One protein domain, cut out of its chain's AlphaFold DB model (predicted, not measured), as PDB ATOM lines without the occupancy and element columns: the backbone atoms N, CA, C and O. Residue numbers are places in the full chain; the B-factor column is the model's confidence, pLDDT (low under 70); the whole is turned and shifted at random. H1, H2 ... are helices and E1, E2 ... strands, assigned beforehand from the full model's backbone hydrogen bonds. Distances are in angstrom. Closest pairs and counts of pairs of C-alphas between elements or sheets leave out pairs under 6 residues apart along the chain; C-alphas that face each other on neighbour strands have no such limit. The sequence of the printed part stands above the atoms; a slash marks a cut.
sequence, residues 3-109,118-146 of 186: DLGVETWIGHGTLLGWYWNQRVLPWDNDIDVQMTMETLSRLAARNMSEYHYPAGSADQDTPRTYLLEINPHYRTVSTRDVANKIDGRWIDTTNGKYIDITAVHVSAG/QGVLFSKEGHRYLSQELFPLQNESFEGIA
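What this domain is: This is residues 3 to 109 and 118 to 146 of the 186 residues of an uncharacterized protein of Cladophialophora yegresii CBS 114405 (UniProt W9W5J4). A strongly twisted sheet makes the body: the long strand E5 runs through it, with the meander E2 E3 E4 E5 on one part of its length, the small hairpin E6 and E7 at its far end, and E1 on its other side. H2 packs beside the strands on one face; H1 comes near the first residue of E1, E8 sits away from the sheet near H1, and the loop of residues 56 to 61 sticks out. The printed part has 136 residues with three named helices and eight named strands, in the order H1 E1 H2 E2 E3 E4 E5 E6 E7 H3 E8; the class is mixed, with 67 residues, under half, in named elements. The sheet is branched, with E1 and E5 parallel and the other neighbour pairs antiparallel. The whole is compact, with a radius of gyration of the C-alphas of 15.6 A and spans of 50 by 34 by 28 A.

How they stand to each other: Start with H1, residues 12 to 21, which only grazes the sheet; its closest C-alpha to E1, residues 31 to 36, is Thr 14, 5.6 A from that of Ile 31. E1 is the parallel neighbour of E5, residues 98 to 106, with N 100 and O 31 2.8 A apart. H2, residues 37 to 46, has a height over the sheet of 6.0 A and lies over none of its strands, but only just: 2 of its C-alphas fall on E3, residues 64 to 70. The closest C-alphas of H2 and E5 are those of Met 37 and Ala 103, 5.0 A. E2, residues 49 to 53, makes a hairpin with E3, with N 51 and O 66 2.8 A apart. E4, residues 88 to 92, is on the other side of E3, with N 89 and O 69 2.7 A apart, and makes a hairpin with E5, with N 101 and O 88 2.8 A apart. E6, residues 120 to 122, pairs with E5 at N 105 and O 122, 2.8 A, and with E7, residues 128 to 130, at N 129 and O 121, 2.8 A. H3, residues 131 to 134, is only just on the sheet, with 5 pairs of C-alphas within 10 A, and only grazes it. E8, residues 138 to 142, pairs with no named strand; its closest C-alpha to H1 is Phe 142, 6.1 A from Trp 18. Every O i to N i+4 pair is within hydrogen-bond range in H1, 4 of 6 in H2, and H3 is too short for one.

Where its parts are: Find C-alpha 12 at (340.630, 326.280, 284.089); H1 runs 14.9 A from there. Find C-alpha 98 at (329.749, 335.052, 279.693), where E5 begins its 26.2 A. E3 measures 19.5 A and E1 17.2 A. E8 ends at C-alpha 142, (345.213, 339.154, 284.307).

The domain as a whole: The C-alphas farthest apart, Asp 61 and Gly 109, are 50.6 A apart. Residues 110 to 117 are not printed, and C-alphas 109 and 118 are 4.6 A apart across the cut. The link from E3 to E4 is long, with 17 residues. Confidence is under 70 at residues 58 to 59, 108 to 109 and 118 to 119.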
ATOM      1  N   ASP A   3     332.439 344.113 294.674       88.25
ATOM      2  CA  ASP A   3     331.390 344.959 295.276       88.25
ATOM      3  C   ASP A   3     330.293 344.150 295.982       88.25
ATOM      4  O   ASP A   3     329.577 344.660 296.837       88.25
ATOM      5  N   LEU A   4     330.186 342.857 295.654       90.38
ATOM      6  CA  LEU A   4     329.276 341.921 296.310       90.38
ATOM      7  C   LEU A   4     329.895 341.268 297.554       90.38
ATOM      8  O   LEU A   4     329.220 340.482 298.215       90.38
ATOM      9  N   GLY A   5     331.168 341.547 297.862       91.81
ATOM     10  CA  GLY A   5     331.904 340.876 298.935       91.81
ATOM     11  C   GLY A   5     332.115 339.381 298.675       91.81
ATOM     12  O   GLY A   5     332.200 338.597 299.617       91.81
ATOM     13  N   VAL A   6     332.152 338.976 297.402       93.81
ATOM     14  CA  VAL A   6     332.228 337.574 296.971       93.81
ATOM     15  C   VAL A   6     333.668 337.234 296.603       93.81
ATOM     16  O   VAL A   6     334.229 337.813 295.671       93.81
ATOM     17  N   GLU A   7     334.265 336.292 297.336       96.25
ATOM     18  CA  GLU A   7     335.597 335.764 297.036       96.25
ATOM     19  C   GLU A   7     335.541 334.768 295.872       96.25
ATOM     20  O   GLU A   7     334.738 333.839 295.861       96.25
ATOM     21  N   THR A   8     336.411 334.962 294.888       98.19
ATOM     22  CA  THR A   8     336.521 334.123 293.694       98.19
ATOM     23  C   THR A   8     337.961 334.167 293.184       98.19
ATOM     24  O   THR A   8     338.709 335.084 293.544       98.19
ATOM     25  N   TRP A   9     338.355 333.190 292.377       98.56
ATOM     26  CA  TRP A   9     339.652 333.125 291.704       98.56
ATOM     27  C   TRP A   9     339.475 332.616 290.276       98.56
ATOM     28  O   TRP A   9     338.485 331.950 289.985       98.56
ATOM     29  N   ILE A  10     340.412 332.927 289.383       98.62
ATOM     30  CA  ILE A  10     340.391 332.379 288.019       98.62
ATOM     31  C   ILE A  10     340.766 330.891 288.041       98.62
ATOM     32  O   ILE A  10     341.640 330.482 288.812       98.62
ATOM     33  N   GLY A  11     340.107 330.086 287.210       97.50
ATOM     34  CA  GLY A  11     340.340 328.642 287.088       97.50
ATOM     35  C   GLY A  11     340.540 328.213 285.636       97.50
ATOM     36  O   GLY A  11     340.554 329.060 284.746       97.50
ATOM     37  N   HIS A  12     340.704 326.907 285.414       97.12
ATOM     38  CA  HIS A  12     340.630 326.280 284.089       97.12
ATOM     39  C   HIS A  12     341.474 327.000 283.007       97.12
ATOM     40  O   HIS A  12     342.643 327.337 283.252       97.12
ATOM     41  N   GLY A  13     340.907 327.255 281.821       97.12
ATOM     42  CA  GLY A  13     341.600 327.873 280.684       97.12
ATOM     43  C   GLY A  13     342.077 329.293 280.984       97.12
ATOM     44  O   GLY A  13     343.195 329.676 280.627       97.12
ATOM     45  N   THR A  14     341.308 330.034 281.785       98.50
ATOM     46  CA  THR A  14     341.678 331.385 282.234       98.50
ATOM     47  C   THR A  14     342.932 331.372 283.110       98.50
ATOM     48  O   THR A  14     343.837 332.188 282.919       98.50
ATOM     49  N   LEU A  15     343.043 330.419 284.042       98.62
ATOM     50  CA  LEU A  15     344.247 330.251 284.859       98.62
ATOM     51  C   LEU A  15     345.449 329.796 284.012       98.62
ATOM     52  O   LEU A  15     346.582 330.203 284.282       98.62
ATOM     53  N   LEU A  16     345.222 328.994 282.967       98.44
ATOM     54  CA  LEU A  16     346.277 328.590 282.035       98.44
ATOM     55  C   LEU A  16     346.797 329.777 281.209       98.44
ATOM     56  O   LEU A  16     348.011 329.942 281.066       98.44
ATOM     57  N   GLY A  17     345.904 330.634 280.713       98.25
ATOM     58  CA  GLY A  17     346.276 331.899 280.078       98.25
ATOM     59  C   GLY A  17     347.062 332.806 281.028       98.25
ATOM     60  O   GLY A  17     348.104 333.365 280.659       98.25
ATOM     61  N   TRP A  18     346.642 332.858 282.299       98.50
ATOM     62  CA  TRP A  18     347.383 333.573 283.334       98.50
ATOM     63  C   TRP A  18     348.821 333.073 283.476       98.50
ATOM     64  O   TRP A  18     349.754 333.879 283.455       98.50
ATOM     65  N   TYR A  19     349.004 331.753 283.543       98.38
ATOM     66  CA  TYR A  19     350.315 331.127 283.694       98.38
ATOM     67  C   TYR A  19     351.287 331.495 282.562       98.38
ATOM     68  O   TYR A  19     352.468 331.735 282.818       98.38
ATOM     69  N   TRP A  20     350.812 331.545 281.314       98.12
ATOM     70  CA  TRP A  20     351.676 331.798 280.159       98.12
ATOM     71  C   TRP A  20     352.111 333.256 280.039       98.12
ATOM     72  O   TRP A  20     353.293 333.532 279.807       98.12
ATOM     73  N   ASN A  21     351.167 334.188 280.141       97.38
ATOM     74  CA  ASN A  21     351.447 335.605 279.920       97.38
ATOM     75  C   ASN A  21     350.402 336.562 280.506       97.38
ATOM     76  O   ASN A  21     350.340 337.712 280.070       97.38
ATOM     77  N   GLN A  22     349.610 336.121 281.489       97.62
ATOM     78  CA  GLN A  22     348.579 336.955 282.120       97.62
ATOM     79  C   GLN A  22     347.513 337.463 281.140       97.62
ATOM     80  O   GLN A  22     346.971 338.552 281.334       97.62
ATOM     81  N   ARG A  23     347.222 336.690 280.085       96.94
ATOM     82  CA  ARG A  23     346.254 337.039 279.037       96.94
ATOM     83  C   ARG A  23     345.362 335.861 278.677       96.94
ATOM     84  O   ARG A  23     345.728 334.709 278.903       96.94
ATOM     85  N   VAL A  24     344.213 336.160 278.086       96.50
ATOM     86  CA  VAL A  24     343.327 335.166 277.481       96.50
ATOM     87  C   VAL A  24     344.089 334.442 276.372       96.50
ATOM     88  O   VAL A  24     344.807 335.057 275.577       96.50
ATOM     89  N   LEU A  25     343.965 333.116 276.335       96.69
ATOM     90  CA  LEU A  25     344.559 332.326 275.264       96.69
ATOM     91  C   LEU A  25     343.836 332.654 273.943       96.69
ATOM     92  O   LEU A  25     342.610 332.699 273.931       96.69
ATOM     93  N   PRO A  26     344.539 332.837 272.809       96.12
ATOM     94  CA  PRO A  26     343.902 333.287 271.563       96.12
ATOM     95  C   PRO A  26     342.796 332.382 270.998       96.12
ATOM     96  O   PRO A  26     342.019 332.816 270.153       96.12
ATOM     97  N   TRP A  27     342.762 331.114 271.411       95.00
ATOM     98  CA  TRP A  27     341.780 330.112 270.987       95.00
ATOM     99  C   TRP A  27     340.716 329.819 272.051       95.00
ATOM    100  O   TRP A  27     339.885 328.937 271.837       95.00
ATOM    101  N   ASP A  28     340.777 330.502 273.192       93.88
ATOM    102  CA  ASP A  28     339.841 330.340 274.298       93.88
ATOM    103  C   ASP A  28     338.718 331.378 274.187       93.88
ATOM    104  O   ASP A  28     338.963 332.532 273.828       93.88
ATOM    105  N   ASN A  29     337.475 330.949 274.405       90.38
ATOM    106  CA  ASN A  29     336.282 331.738 274.058       90.38
ATOM    107  C   ASN A  29     335.433 332.140 275.267       90.38
ATOM    108  O   ASN A  29     334.516 332.952 275.117       90.38
ATOM    109  N   ASP A  30     335.728 331.600 276.441       90.94
ATOM    110  CA  ASP A  30     335.091 331.937 277.700       90.94
ATOM    111  C   ASP A  30     336.128 332.266 278.778       90.94
ATOM    112  O   ASP A  30     337.341 332.258 278.566       90.94
ATOM    113  N   ILE A  31     335.612 332.719 279.917       96.69
ATOM    114  CA  ILE A  31     336.395 333.000 281.110       96.69
ATOM    115  C   ILE A  31     335.819 332.149 282.224       96.69
ATOM    116  O   ILE A  31     334.612 332.170 282.459       96.69
ATOM    117  N   ASP A  32     336.692 331.476 282.955       97.69
ATOM    118  CA  ASP A  32     336.334 330.591 284.042       97.69
ATOM    119  C   ASP A  32     336.778 331.174 285.372       97.69
ATOM    120  O   ASP A  32     337.951 331.508 285.600       97.69
ATOM    121  N   VAL A  33     335.839 331.223 286.306       98.31
ATOM    122  CA  VAL A  33     336.137 331.501 287.701       98.31
ATOM    123  C   VAL A  33     335.618 330.393 288.592       98.31
ATOM    124  O   VAL A  33     334.595 329.754 288.353       98.31
ATOM    125  N   GLN A  34     336.329 330.205 289.688       98.25
ATOM    126  CA  GLN A  34     335.976 329.279 290.736       98.25
ATOM    127  C   GLN A  34     335.655 330.032 292.023       98.25
ATOM    128  O   GLN A  34     336.128 331.147 292.283       98.25
ATOM    129  N   MET A  35     334.821 329.411 292.849       98.00
ATOM    130  CA  MET A  35     334.573 329.834 294.225       98.00
ATOM    131  C   MET A  35     334.226 328.631 295.092       98.00
ATOM    132  O   MET A  35     333.912 327.553 294.595       98.00
ATOM    133  N   THR A  36     334.250 328.792 296.411       97.00
ATOM    134  CA  THR A  36     333.763 327.728 297.295       97.00
ATOM    135  C   THR A  36     332.246 327.569 297.156       97.00
ATOM    136  O   THR A  36     331.519 328.540 296.928       97.00
ATOM    137  N   MET A  37     331.744 326.352 297.364       96.19
ATOM    138  CA  MET A  37     330.303 326.072 297.393       96.19
ATOM    139  C   MET A  37     329.560 326.918 298.443       96.19
ATOM    140  O   MET A  37     328.399 327.290 298.257       96.19
ATOM    141  N   GLU A  38     330.225 327.245 299.553       95.38
ATOM    142  CA  GLU A  38     329.691 328.155 300.564       95.38
ATOM    143  C   GLU A  38     329.475 329.560 299.988       95.38
ATOM    144  O   GLU A  38     328.386 330.123 300.121       95.38
ATOM    145  N   THR A  39     330.481 330.105 299.303       96.75
ATOM    146  CA  THR A  39     330.395 331.416 298.657       96.75
ATOM    147  C   THR A  39     329.317 331.434 297.577       96.75
ATOM    148  O   THR A  39     328.479 332.338 297.567       96.75
ATOM    149  N   LEU A  40     329.264 330.404 296.727       97.69
ATOM    150  CA  LEU A  40     328.218 330.275 295.716       97.69
ATOM    151  C   LEU A  40     326.818 330.200 296.344       97.69
ATOM    152  O   LEU A  40     325.884 330.831 295.860       97.69
ATOM    153  N   SER A  41     326.661 329.481 297.459       96.19
ATOM    154  CA  SER A  41     325.376 329.386 298.166       96.19
ATOM    155  C   SER A  41     324.879 330.737 298.674       96.19
ATOM    156  O   SER A  41     323.674 330.978 298.665       96.19
ATOM    157  N   ARG A  42     325.790 331.626 299.089       95.19
ATOM    158  CA  ARG A  42     325.450 333.010 299.456       95.19
ATOM    159  C   ARG A  42     325.099 333.840 298.219       95.19
ATOM    160  O   ARG A  42     324.152 334.621 298.261       95.19
ATOM    161  N   LEU A  43     325.825 333.644 297.117       96.12
ATOM    162  CA  LEU A  43     325.570 334.316 295.840       96.12
ATOM    163  C   LEU A  43     324.216 333.919 295.228       96.12
ATOM    164  O   LEU A  43     323.552 334.763 294.635       96.12
ATOM    165  N   ALA A  44     323.759 332.682 295.444       96.88
ATOM    166  CA  ALA A  44     322.483 332.161 294.947       96.88
ATOM    167  C   ALA A  44     321.250 332.966 295.391       96.88
ATOM    168  O   ALA A  44     320.250 332.991 294.677       96.88
ATOM    169  N   ALA A  45     321.325 333.691 296.512       95.12
ATOM    170  CA  ALA A  45     320.268 334.615 296.934       95.12
ATOM    171  C   ALA A  45     320.057 335.794 295.959       95.12
ATOM    172  O   ALA A  45     319.063 336.507 296.059       95.12
ATOM    173  N   ARG A  46     320.999 336.006 295.032       96.06
ATOM    174  CA  ARG A  46     320.986 337.043 293.995       96.06
ATOM    175  C   ARG A  46     320.756 336.463 292.595       96.06
ATOM    176  O   ARG A  46     321.041 337.143 291.613       96.06
ATOM    177  N   ASN A  47     320.293 335.219 292.485       97.88
ATOM    178  CA  ASN A  47     319.999 334.620 291.187       97.88
ATOM    179  C   ASN A  47     319.022 335.496 290.378       97.88
ATOM    180  O   ASN A  47     318.079 336.046 290.945       97.88
ATOM    181  N   MET A  48     319.250 335.603 289.071       97.56
ATOM    182  CA  MET A  48     318.493 336.420 288.117       97.56
ATOM    183  C   MET A  48     318.513 337.930 288.402       97.56
ATOM    184  O   MET A  48     317.614 338.650 287.976       97.56
ATOM    185  N   SER A  49     319.522 338.431 289.126       97.44
ATOM    186  CA  SER A  49     319.707 339.878 289.301       97.44
ATOM    187  C   SER A  49     320.534 340.488 288.170       97.44
ATOM    188  O   SER A  49     321.518 339.901 287.715       97.44
ATOM    189  N   GLU A  50     320.141 341.687 287.742       96.88
ATOM    190  CA  GLU A  50     320.851 342.481 286.740       96.88
ATOM    191  C   GLU A  50     321.738 343.541 287.399       96.88
ATOM    192  O   GLU A  50     321.390 344.136 288.422       96.88
ATOM    193  N   TYR A  51     322.894 343.787 286.789       94.62
ATOM    194  CA  TYR A  51     323.865 344.784 287.217       94.62
ATOM    195  C   TYR A  51     324.207 345.680 286.036       94.62
ATOM    196  O   TYR A  51     324.774 345.228 285.039       94.62
ATOM    197  N   HIS A  52     323.861 346.957 286.166       93.12
ATOM    198  CA  HIS A  52     324.009 347.943 285.105       93.12
ATOM    199  C   HIS A  52     325.273 348.774 285.306       93.12
ATOM    200  O   HIS A  52     325.491 349.351 286.371       93.12
ATOM    201  N   TYR A  53     326.071 348.869 284.250       89.69
ATOM    202  CA  TYR A  53     327.296 349.649 284.186       89.69
ATOM    203  C   TYR A  53     327.122 350.726 283.112       89.69
ATOM    204  O   TYR A  53     326.953 350.391 281.936       89.69
ATOM    205  N   PRO A  54     327.097 352.016 283.484       88.81
ATOM    206  CA  PRO A  54     326.899 353.096 282.525       88.81
ATOM    207  C   PRO A  54     328.116 353.264 281.605       88.81
ATOM    208  O   PRO A  54     329.232 352.864 281.945       88.81
ATOM    209  N   ALA A  55     327.911 353.904 280.453       85.62
ATOM    210  CA  ALA A  55     329.009 354.306 279.575       85.62
ATOM    211  C   ALA A  55     330.026 355.187 280.329       85.62
ATOM    212  O   ALA A  55     329.654 355.977 281.200       85.62
ATOM    213  N   GLY A  56     331.310 355.028 280.012       77.25
ATOM    214  CA  GLY A  56     332.428 355.664 280.710       77.25
ATOM    215  C   GLY A  56     332.878 354.933 281.980       77.25
ATOM    216  O   GLY A  56     333.883 355.315 282.575       77.25
ATOM    217  N   SER A  57     332.183 353.871 282.402       74.50
ATOM    218  CA  SER A  57     332.718 352.951 283.411       74.50
ATOM    219  C   SER A  57     333.714 351.983 282.765       74.50
ATOM    220  O   SER A  57     333.442 351.428 281.702       74.50
ATOM    221  N   ALA A  58     334.883 351.805 283.393       68.69
ATOM    222  CA  ALA A  58     335.947 350.904 282.927       68.69
ATOM    223  C   ALA A  58     336.318 351.075 281.433       68.69
ATOM    224  O   ALA A  58     336.493 350.086 280.721       68.69
ATOM    225  N   ASP A  59     336.390 352.329 280.966       66.75
ATOM    226  CA  ASP A  59     336.721 352.715 279.584       66.75
ATOM    227  C   ASP A  59     335.809 352.100 278.504       66.75
ATOM    228  O   ASP A  59     336.200 351.927 277.351       66.75
ATOM    229  N   GLN A  60     334.565 351.761 278.863       73.38
ATOM    230  CA  GLN A  60     333.560 351.285 277.913       73.38
ATOM    231  C   GLN A  60     332.735 352.450 277.353       73.38
ATOM    232  O   GLN A  60     332.030 353.133 278.095       73.38
ATOM    233  N   ASP A  61     332.727 352.617 276.030       81.00
ATOM    234  CA  ASP A  61     331.934 353.659 275.350       81.00
ATOM    235  C   ASP A  61     330.420 353.387 275.358       81.00
ATOM    236  O   ASP A  61     329.612 354.269 275.071       81.00
ATOM    237  N   THR A  62     330.013 352.157 275.684       86.06
ATOM    238  CA  THR A  62     328.607 351.731 275.691       86.06
ATOM    239  C   THR A  62     328.214 351.173 277.054       86.06
ATOM    240  O   THR A  62     329.029 350.506 277.695       86.06
ATOM    241  N   PRO A  63     326.977 351.431 277.521       91.25
ATOM    242  CA  PRO A  63     326.496 350.842 278.760       91.25
ATOM    243  C   PRO A  63     326.401 349.319 278.621       91.25
ATOM    244  O   PRO A  63     326.046 348.799 277.561       91.25
ATOM    245  N   ARG A  64     326.687 348.606 279.709       92.62
ATOM    246  CA  ARG A  64     326.611 347.144 279.786       92.62
ATOM    247  C   ARG A  64     325.654 346.723 280.889       92.62
ATOM    248  O   ARG A  64     325.631 347.323 281.961       92.62
ATOM    249  N   THR A  65     324.902 345.660 280.635       95.00
ATOM    250  CA  THR A  65     324.057 345.015 281.642       95.00
ATOM    251  C   THR A  65     324.499 343.570 281.777       95.00
ATOM    252  O   THR A  65     324.462 342.816 280.802       95.00
ATOM    253  N   TYR A  66     324.891 343.190 282.990       96.25
ATOM    254  CA  TYR A  66     325.286 341.826 283.313       96.25
ATOM    255  C   TYR A  66     324.201 341.137 284.136       96.25
ATOM    256  O   TYR A  66     323.817 341.636 285.195       96.25
ATOM    257  N   LEU A  67     323.739 339.983 283.669       98.19
ATOM    258  CA  LEU A  67     322.835 339.097 284.391       98.19
ATOM    259  C   LEU A  67     323.653 338.090 285.205       98.19
ATOM    260  O   LEU A  67     324.559 337.450 284.670       98.19
ATOM    261  N   LEU A  68     323.322 337.937 286.486       98.12
ATOM    262  CA  LEU A  68     323.801 336.831 287.310       98.12
ATOM    263  C   LEU A  68     322.804 335.674 287.237       98.12
ATOM    264  O   LEU A  68     321.720 335.760 287.812       98.12
ATOM    265  N   GLU A  69     323.190 334.578 286.597       98.38
ATOM    266  CA  GLU A  69     322.403 333.346 286.530       98.38
ATOM    267  C   GLU A  69     323.064 332.259 287.384       98.38
ATOM    268  O   GLU A  69     324.255 331.998 287.261       98.38
ATOM    269  N   ILE A  70     322.303 331.607 288.257       98.38
ATOM    270  CA  ILE A  70     322.752 330.477 289.074       98.38
ATOM    271  C   ILE A  70     321.959 329.246 288.660       98.38
ATOM    272  O   ILE A  70     320.725 329.241 288.695       98.38
ATOM    273  N   ASN A  71     322.683 328.188 288.303       97.44
ATOM    274  CA  ASN A  71     322.106 326.924 287.877       97.44
ATOM    275  C   ASN A  71     321.244 326.340 289.018       97.44
ATOM    276  O   ASN A  71     321.744 326.174 290.133       97.44
ATOM    277  N   PRO A  72     319.971 325.964 288.789       96.19
ATOM    278  CA  PRO A  72     319.110 325.400 289.835       96.19
ATOM    279  C   PRO A  72     319.657 324.096 290.449       96.19
ATOM    280  O   PRO A  72     319.312 323.745 291.578       96.19
ATOM    281  N   HIS A  73     320.553 323.402 289.746       95.88
ATOM    282  CA  HIS A  73     321.221 322.177 290.179       95.88
ATOM    283  C   HIS A  73     322.648 322.407 290.708       95.88
ATOM    284  O   HIS A  73     323.439 321.460 290.790       95.88
ATOM    285  N   TYR A  74     322.992 323.635 291.113       96.12
ATOM    286  CA  TYR A  74     324.314 323.962 291.667       96.12
ATOM    287  C   TYR A  74     324.670 323.175 292.945       96.12
ATOM    288  O   TYR A  74     325.832 322.981 293.282       96.12
ATOM    289  N   ARG A  75     323.662 322.666 293.667       93.62
ATOM    290  CA  ARG A  75     323.851 321.850 294.883       93.62
ATOM    291  C   ARG A  75     324.180 320.382 294.612       93.62
ATOM    292  O   ARG A  75     324.539 319.669 295.545       93.62
ATOM    293  N   THR A  76     324.028 319.910 293.378       90.94
ATOM    294  CA  THR A  76     324.382 318.536 293.008       90.94
ATOM    295  C   THR A  76     325.895 318.369 293.095       90.94
ATOM    296  O   THR A  76     326.619 319.146 292.504       90.94
ATOM    297  N   VAL A  77     326.393 317.346 293.790       86.94
ATOM    298  CA  VAL A  77     327.847 317.136 293.990       86.94
ATOM    299  C   VAL A  77     328.404 315.946 293.200       86.94
ATOM    300  O   VAL A  77     329.476 315.426 293.501       86.94
ATOM    301  N   SER A  78     327.651 315.454 292.216       87.62
ATOM    302  CA  SER A  78     328.067 314.319 291.392       87.62
ATOM    303  C   SER A  78     329.211 314.719 290.464       87.62
ATOM    304  O   SER A  78     329.050 315.634 289.667       87.62
ATOM    305  N   THR A  79     330.312 313.967 290.497       88.56
ATOM    306  CA  THR A  79     331.406 314.087 289.516       88.56
ATOM    307  C   THR A  79     331.193 313.247 288.255       88.56
ATOM    308  O   THR A  79     332.067 313.142 287.400       88.56
ATOM    309  N   ARG A  80     330.037 312.579 288.158       88.88
ATOM    310  CA  ARG A  80     329.662 311.712 287.029       88.88
ATOM    311  C   ARG A  80     328.643 312.361 286.099       88.88
ATOM    312  O   ARG A  80     328.319 311.786 285.065       88.88
ATOM    313  N   ASP A  81     328.095 313.505 286.497       89.19
ATOM    314  CA  ASP A  81     327.128 314.241 285.696       89.19
ATOM    315  C   ASP A  81     327.872 315.095 284.667       89.19
ATOM    316  O   ASP A  81     328.481 316.109 284.994       89.19
ATOM    317  N   VAL A  82     327.850 314.647 283.414       88.06
ATOM    318  CA  VAL A  82     328.545 315.327 282.316       88.06
ATOM    319  C   VAL A  82     327.807 316.571 281.816       88.06
ATOM    320  O   VAL A  82     328.411 317.371 281.108       88.06
ATOM    321  N   ALA A  83     326.525 316.738 282.164       91.50
ATOM    322  CA  ALA A  83     325.684 317.837 281.692       91.50
ATOM    323  C   ALA A  83     325.629 319.011 282.684       91.50
ATOM    324  O   ALA A  83     325.413 320.150 282.279       91.50
ATOM    325  N   ASN A  84     325.839 318.754 283.975       92.12
ATOM    326  CA  ASN A  84     325.721 319.750 285.042       92.12
ATOM    327  C   ASN A  84     327.083 320.113 285.650       92.12
ATOM    328  O   ASN A  84     327.330 319.853 286.828       92.12
ATOM    329  N   LYS A  85     327.968 320.703 284.843       93.31
ATOM    330  CA  LYS A  85     329.325 321.099 285.262       93.31
ATOM    331  C   LYS A  85     329.412 322.542 285.759       93.31
ATOM    332  O   LYS A  85     330.109 322.804 286.731       93.31
ATOM    333  N   ILE A  86     328.682 323.446 285.105       96.50
ATOM    334  CA  ILE A  86     328.685 324.883 285.394       96.50
ATOM    335  C   ILE A  86     327.607 325.208 286.423       96.50
ATOM    336  O   ILE A  86     326.447 324.814 286.279       96.50
ATOM    337  N   ASP A  87     327.988 325.929 287.470       97.94
ATOM    338  CA  ASP A  87     327.128 326.233 288.611       97.94
ATOM    339  C   ASP A  87     326.451 327.603 288.525       97.94
ATOM    340  O   ASP A  87     325.428 327.843 289.170       97.94
ATOM    341  N   GLY A  88     326.996 328.500 287.713       97.88
ATOM    342  CA  GLY A  88     326.406 329.796 287.429       97.88
ATOM    343  C   GLY A  88     327.183 330.545 286.361       97.88
ATOM    344  O   GLY A  88     328.235 330.091 285.914       97.88
ATOM    345  N   ARG A  89     326.656 331.695 285.957       98.31
ATOM    346  CA  ARG A  89     327.229 332.558 284.933       98.31
ATOM    347  C   ARG A  89     327.033 334.021 285.274       98.31
ATOM    348  O   ARG A  89     325.985 334.426 285.778       98.31
ATOM    349  N   TRP A  90     328.028 334.821 284.918       97.69
ATOM    350  CA  TRP A  90     327.806 336.230 284.604       97.69
ATOM    351  C   TRP A  90     327.623 336.355 283.103       97.69
ATOM    352  O   TRP A  90     328.497 335.920 282.367       97.69
ATOM    353  N   ILE A  91     326.521 336.944 282.650       97.94
ATOM    354  CA  ILE A  91     326.183 337.037 281.226       97.94
ATOM    355  C   ILE A  91     326.068 338.506 280.843       97.94
ATOM    356  O   ILE A  91     325.234 339.222 281.392       97.94
ATOM    357  N   ASP A  92     326.875 338.962 279.888       95.75
ATOM    358  CA  ASP A  92     326.665 340.248 279.229       95.75
ATOM    359  C   ASP A  92     325.447 340.134 278.306       95.75
ATOM    360  O   ASP A  92     325.496 339.552 277.222       95.75
ATOM    361  N   THR A  93     324.331 340.714 278.734       96.19
ATOM    362  CA  THR A  93     323.056 340.659 278.002       96.19
ATOM    363  C   THR A  93     323.091 341.408 276.666       96.19
ATOM    364  O   THR A  93     322.207 341.218 275.834       96.19
ATOM    365  N   THR A  94     324.112 342.238 276.427       92.19
ATOM    366  CA  THR A  94     324.233 343.031 275.196       92.19
ATOM    367  C   THR A  94     324.851 342.253 274.037       92.19
ATOM    368  O   THR A  94     324.593 342.581 272.880       92.19
ATOM    369  N   ASN A  95     325.674 341.238 274.318       91.88
ATOM    370  CA  ASN A  95     326.394 340.474 273.290       91.88
ATOM    371  C   ASN A  95     326.414 338.953 273.528       91.88
ATOM    372  O   ASN A  95     326.902 338.220 272.672       91.88
ATOM    373  N   GLY A  96     325.894 338.477 274.661       93.62
ATOM    374  CA  GLY A  96     325.815 337.060 275.008       93.62
ATOM    375  C   GLY A  96     327.115 336.438 275.522       93.62
ATOM    376  O   GLY A  96     327.119 335.244 275.810       93.62
ATOM    377  N   LYS A  97     328.212 337.198 275.657       94.69
ATOM    378  CA  LYS A  97     329.445 336.705 276.287       94.69
ATOM    379  C   LYS A  97     329.210 336.433 277.765       94.69
ATOM    380  O   LYS A  97     328.408 337.112 278.408       94.69
ATOM    381  N   TYR A  98     329.940 335.472 278.315       96.81
ATOM    382  CA  TYR A  98     329.749 335.052 279.693       96.81
ATOM    383  C   TYR A  98     331.058 334.703 280.401       96.81
ATOM    384  O   TYR A  98     332.098 334.511 279.774       96.81
ATOM    385  N   ILE A  99     330.971 334.656 281.730       97.62
ATOM    386  CA  ILE A  99     331.982 334.105 282.631       97.62
ATOM    387  C   ILE A  99     331.340 332.919 283.339       97.62
ATOM    388  O   ILE A  99     330.332 333.104 284.032       97.62
ATOM    389  N   ASP A 100     331.926 331.739 283.186       98.12
ATOM    390  CA  ASP A 100     331.481 330.517 283.839       98.12
ATOM    391  C   ASP A 100     331.952 330.476 285.295       98.12
ATOM    392  O   ASP A 100     333.075 330.848 285.639       98.12
ATOM    393  N   ILE A 101     331.045 330.061 286.177       98.38
ATOM    394  CA  ILE A 101     331.293 329.872 287.603       98.38
ATOM    395  C   ILE A 101     331.210 328.380 287.902       98.38
ATOM    396  O   ILE A 101     330.149 327.772 287.735       98.38
ATOM    397  N   THR A 102     332.292 327.810 288.432       97.62
ATOM    398  CA  THR A 102     332.298 326.449 288.986       97.62
ATOM    399  C   THR A 102     332.572 326.467 290.490       97.62
ATOM    400  O   THR A 102     333.389 327.232 291.014       97.62
ATOM    401  N   ALA A 103     331.833 325.646 291.231       97.19
ATOM    402  CA  ALA A 103     331.971 325.527 292.671       97.19
ATOM    403  C   ALA A 103     333.009 324.470 293.047       97.19
ATOM    404  O   ALA A 103     333.076 323.373 292.490       97.19
ATOM    405  N   VAL A 104     333.772 324.785 294.089       96.25
ATOM    406  CA  VAL A 104     334.614 323.832 294.798       96.25
ATOM    407  C   VAL A 104     333.915 323.411 296.090       96.25
ATOM    408  O   VAL A 104     333.618 324.226 296.969       96.25
ATOM    409  N   HIS A 105     333.644 322.117 296.199       93.75
ATOM    410  CA  HIS A 105     332.963 321.460 297.307       93.75
ATOM    411  C   HIS A 105     333.969 320.851 298.284       93.75
ATOM    412  O   HIS A 105     335.071 320.466 297.901       93.75
ATOM    413  N   VAL A 106     333.568 320.703 299.547       89.75
ATOM    414  CA  VAL A 106     334.321 319.924 300.538       89.75
ATOM    415  C   VAL A 106     333.822 318.485 300.496       89.75
ATOM    416  O   VAL A 106     332.627 318.237 300.661       89.75
ATOM    417  N   SER A 107     334.724 317.527 300.297       81.50
ATOM    418  CA  SER A 107     334.396 316.112 300.445       81.50
ATOM    419  C   SER A 107     334.127 315.803 301.917       81.50
ATOM    420  O   SER A 107     334.983 316.008 302.781       81.50
ATOM    421  N   ALA A 108     332.928 315.293 302.202       67.38
ATOM    422  CA  ALA A 108     332.530 314.878 303.545       67.38
ATOM    423  C   ALA A 108     333.267 313.609 304.030       67.38
ATOM    424  O   ALA A 108     333.126 313.235 305.191       67.38
ATOM    425  N   GLY A 109     334.053 312.956 303.158       61.06
ATOM    426  CA  GLY A 109     334.542 311.594 303.366       61.06
ATOM    427  C   GLY A 109     333.392 310.579 303.296       61.06
ATOM    428  O   GLY A 109     332.252 310.875 303.655       61.06
ATOM    429  N   GLN A 118     338.678 313.071 303.672       56.16
ATOM    430  CA  GLN A 118     338.189 314.128 304.563       56.16
ATOM    431  C   GLN A 118     339.036 315.399 304.395       56.16
ATOM    432  O   GLN A 118     340.246 315.385 304.603       56.16
ATOM    433  N   GLY A 119     338.401 316.508 304.002       67.38
ATOM    434  CA  GLY A 119     339.088 317.788 303.775       67.38
ATOM    435  C   GLY A 119     339.703 317.956 302.379       67.38
ATOM    436  O   GLY A 119     340.344 318.977 302.123       67.38
ATOM    437  N   VAL A 120     339.482 317.000 301.470       87.50
ATOM    438  CA  VAL A 120     339.760 317.185 300.039       87.50
ATOM    439  C   VAL A 120     338.679 318.073 299.437       87.50
ATOM    440  O   VAL A 120     337.485 317.873 299.666       87.50
ATOM    441  N   LEU A 121     339.111 319.054 298.660       93.12
ATOM    442  CA  LEU A 121     338.247 319.937 297.899       93.12
ATOM    443  C   LEU A 121     338.072 319.375 296.487       93.12
ATOM    444  O   LEU A 121     339.008 318.790 295.951       93.12
ATOM    445  N   PHE A 122     336.899 319.518 295.874       93.81
ATOM    446  CA  PHE A 122     336.668 318.997 294.524       93.81
ATOM    447  C   PHE A 122     335.635 319.799 293.733       93.81
ATOM    448  O   PHE A 122     334.754 320.413 294.328       93.81
ATOM    449  N   SER A 123     335.717 319.764 292.403       93.69
ATOM    450  CA  SER A 123     334.690 320.303 291.501       93.69
ATOM    451  C   SER A 123     333.838 319.187 290.887       93.69
ATOM    452  O   SER A 123     334.218 318.011 290.901       93.69
ATOM    453  N   LYS A 124     332.693 319.549 290.299       92.81
ATOM    454  CA  LYS A 124     331.811 318.625 289.557       92.81
ATOM    455  C   LYS A 124     332.480 317.951 288.360       92.81
ATOM    456  O   LYS A 124     332.051 316.886 287.935       92.81
ATOM    457  N   GLU A 125     333.561 318.516 287.843       88.56
ATOM    458  CA  GLU A 125     334.334 317.907 286.757       88.56
ATOM    459  C   GLU A 125     335.312 316.831 287.242       88.56
ATOM    460  O   GLU A 125     335.961 316.164 286.443       88.56
ATOM    461  N   GLY A 126     335.391 316.623 288.558       88.31
ATOM    462  CA  GLY A 126     336.255 315.619 289.164       88.31
ATOM    463  C   GLY A 126     337.665 316.117 289.472       88.31
ATOM    464  O   GLY A 126     338.468 315.322 289.960       88.31
ATOM    465  N   HIS A 127     337.962 317.406 289.266       91.88
ATOM    466  CA  HIS A 127     339.198 318.003 289.772       91.88
ATOM    467  C   HIS A 127     339.207 317.970 291.293       91.88
ATOM    468  O   HIS A 127     338.181 318.195 291.939       91.88
ATOM    469  N   ARG A 128     340.369 317.660 291.866       92.44
ATOM    470  CA  ARG A 128     340.565 317.491 293.304       92.44
ATOM    471  C   ARG A 128     341.726 318.358 293.746       92.44
ATOM    472  O   ARG A 128     342.746 318.403 293.073       92.44
ATOM    473  N   TYR A 129     341.570 318.996 294.894       93.38
ATOM    474  CA  TYR A 129     342.523 319.951 295.429       93.38
ATOM    475  C   TYR A 129     342.734 319.702 296.918       93.38
ATOM    476  O   TYR A 129     341.792 319.440 297.674       93.38
ATOM    477  N   LEU A 130     343.969 319.855 297.380       92.44
ATOM    478  CA  LEU A 130     344.238 320.079 298.793       92.44
ATOM    479  C   LEU A 130     343.973 321.548 299.132       92.44
ATOM    480  O   LEU A 130     344.284 322.449 298.356       92.44
ATOM    481  N   SER A 131     343.493 321.818 300.346       92.69
ATOM    482  CA  SER A 131     343.285 323.201 300.808       92.69
ATOM    483  C   SER A 131     344.548 324.068 300.656       92.69
ATOM    484  O   SER A 131     344.473 325.193 300.180       92.69
ATOM    485  N   GLN A 132     345.733 323.512 300.933       93.69
ATOM    486  CA  GLN A 132     347.030 324.193 300.778       93.69
ATOM    487  C   GLN A 132     347.479 324.445 299.322       93.69
ATOM    488  O   GLN A 132     348.503 325.095 299.102       93.69
ATOM    489  N   GLU A 133     346.794 323.867 298.333       95.44
ATOM    490  CA  GLU A 133     347.032 324.129 296.907       95.44
ATOM    491  C   GLU A 133     346.225 325.324 296.417       95.44
ATOM    492  O   GLU A 133     346.733 326.105 295.615       95.44
ATOM    493  N   LEU A 134     345.010 325.499 296.940       96.75
ATOM    494  CA  LEU A 134     344.178 326.662 296.650       96.75
ATOM    495  C   LEU A 134     344.566 327.854 297.532       96.75
ATOM    496  O   LEU A 134     344.813 328.942 297.019       96.75
ATOM    497  N   PHE A 135     344.682 327.648 298.845       96.38
ATOM    498  CA  PHE A 135     344.698 328.722 299.837       96.38
ATOM    499  C   PHE A 135     346.062 328.940 300.544       96.38
ATOM    500  O   PHE A 135     346.850 328.002 300.723       96.38
ATOM    501  N   PRO A 136     346.334 330.173 301.031       97.62
ATOM    502  CA  PRO A 136     345.607 331.401 300.700       97.62
ATOM    503  C   PRO A 136     345.754 331.737 299.213       97.62
ATOM    504  O   PRO A 136     346.800 331.478 298.619       97.62
ATOM    505  N   LEU A 137     344.700 332.311 298.633       98.25
ATOM    506  CA  LEU A 137     344.734 332.803 297.259       98.25
ATOM    507  C   LEU A 137     345.766 333.932 297.135       98.25
ATOM    508  O   LEU A 137     345.955 334.715 298.071       98.25
ATOM    509  N   GLN A 138     346.412 334.032 295.979       98.31
ATOM    510  CA  GLN A 138     347.401 335.066 295.675       98.31
ATOM    511  C   GLN A 138     346.754 336.188 294.861       98.31
ATOM    512  O   GLN A 138     345.951 335.912 293.972       98.31
ATOM    513  N   ASN A 139     347.081 337.443 295.180       98.06
ATOM    514  CA  ASN A 139     346.648 338.596 294.392       98.06
ATOM    515  C   ASN A 139     347.589 338.761 293.201       98.06
ATOM    516  O   ASN A 139     348.792 338.912 293.398       98.06
ATOM    517  N   GLU A 140     347.030 338.772 292.001       98.12
ATOM    518  CA  GLU A 140     347.767 338.823 290.737       98.12
ATOM    519  C   GLU A 140     347.051 339.747 289.740       98.12
ATOM    520  O   GLU A 140     345.993 340.313 290.041       98.12
ATOM    521  N   SER A 141     347.617 339.892 288.541       97.81
ATOM    522  CA  SER A 141     346.969 340.548 287.403       97.81
ATOM    523  C   SER A 141     346.684 339.581 286.257       97.81
ATOM    524  O   SER A 141     347.449 338.655 285.997       97.81
ATOM    525  N   PHE A 142     345.587 339.826 285.550       97.69
ATOM    526  CA  PHE A 142     345.213 339.154 284.307       97.69
ATOM    527  C   PHE A 142     344.511 340.175 283.416       97.69
ATOM    528  O   PHE A 142     343.640 340.882 283.906       97.69
ATOM    529  N   GLU A 143     344.926 340.334 282.159       95.25
ATOM    530  CA  GLU A 143     344.415 341.382 281.252       95.25
ATOM    531  C   GLU A 143     344.433 342.799 281.868       95.25
ATOM    532  O   GLU A 143     343.555 343.628 281.639       95.25
ATOM    533  N   GLY A 144     345.430 343.083 282.714       94.69
ATOM    534  CA  GLY A 144     345.563 344.368 283.408       94.69
ATOM    535  C   GLY A 144     344.578 344.596 284.565       94.69
ATOM    536  O   GLY A 144     344.670 345.628 285.230       94.69
ATOM    537  N   ILE A 145     343.684 343.647 284.860       93.25
ATOM    538  CA  ILE A 145     342.771 343.708 286.006       93.25
ATOM    539  C   ILE A 145     343.281 342.862 287.174       93.25
ATOM    540  O   ILE A 145     343.939 341.837 286.992       93.25
ATOM    541  N   ALA A 146     342.976 343.296 288.399       96.12
ATOM    542  CA  ALA A 146     343.324 342.554 289.605       96.12
ATOM    543  C   ALA A 146     342.462 341.291 289.728       96.12
ATOM    544  O   ALA A 146     341.231 341.366 289.739       96.12
TER     545      ALA A 146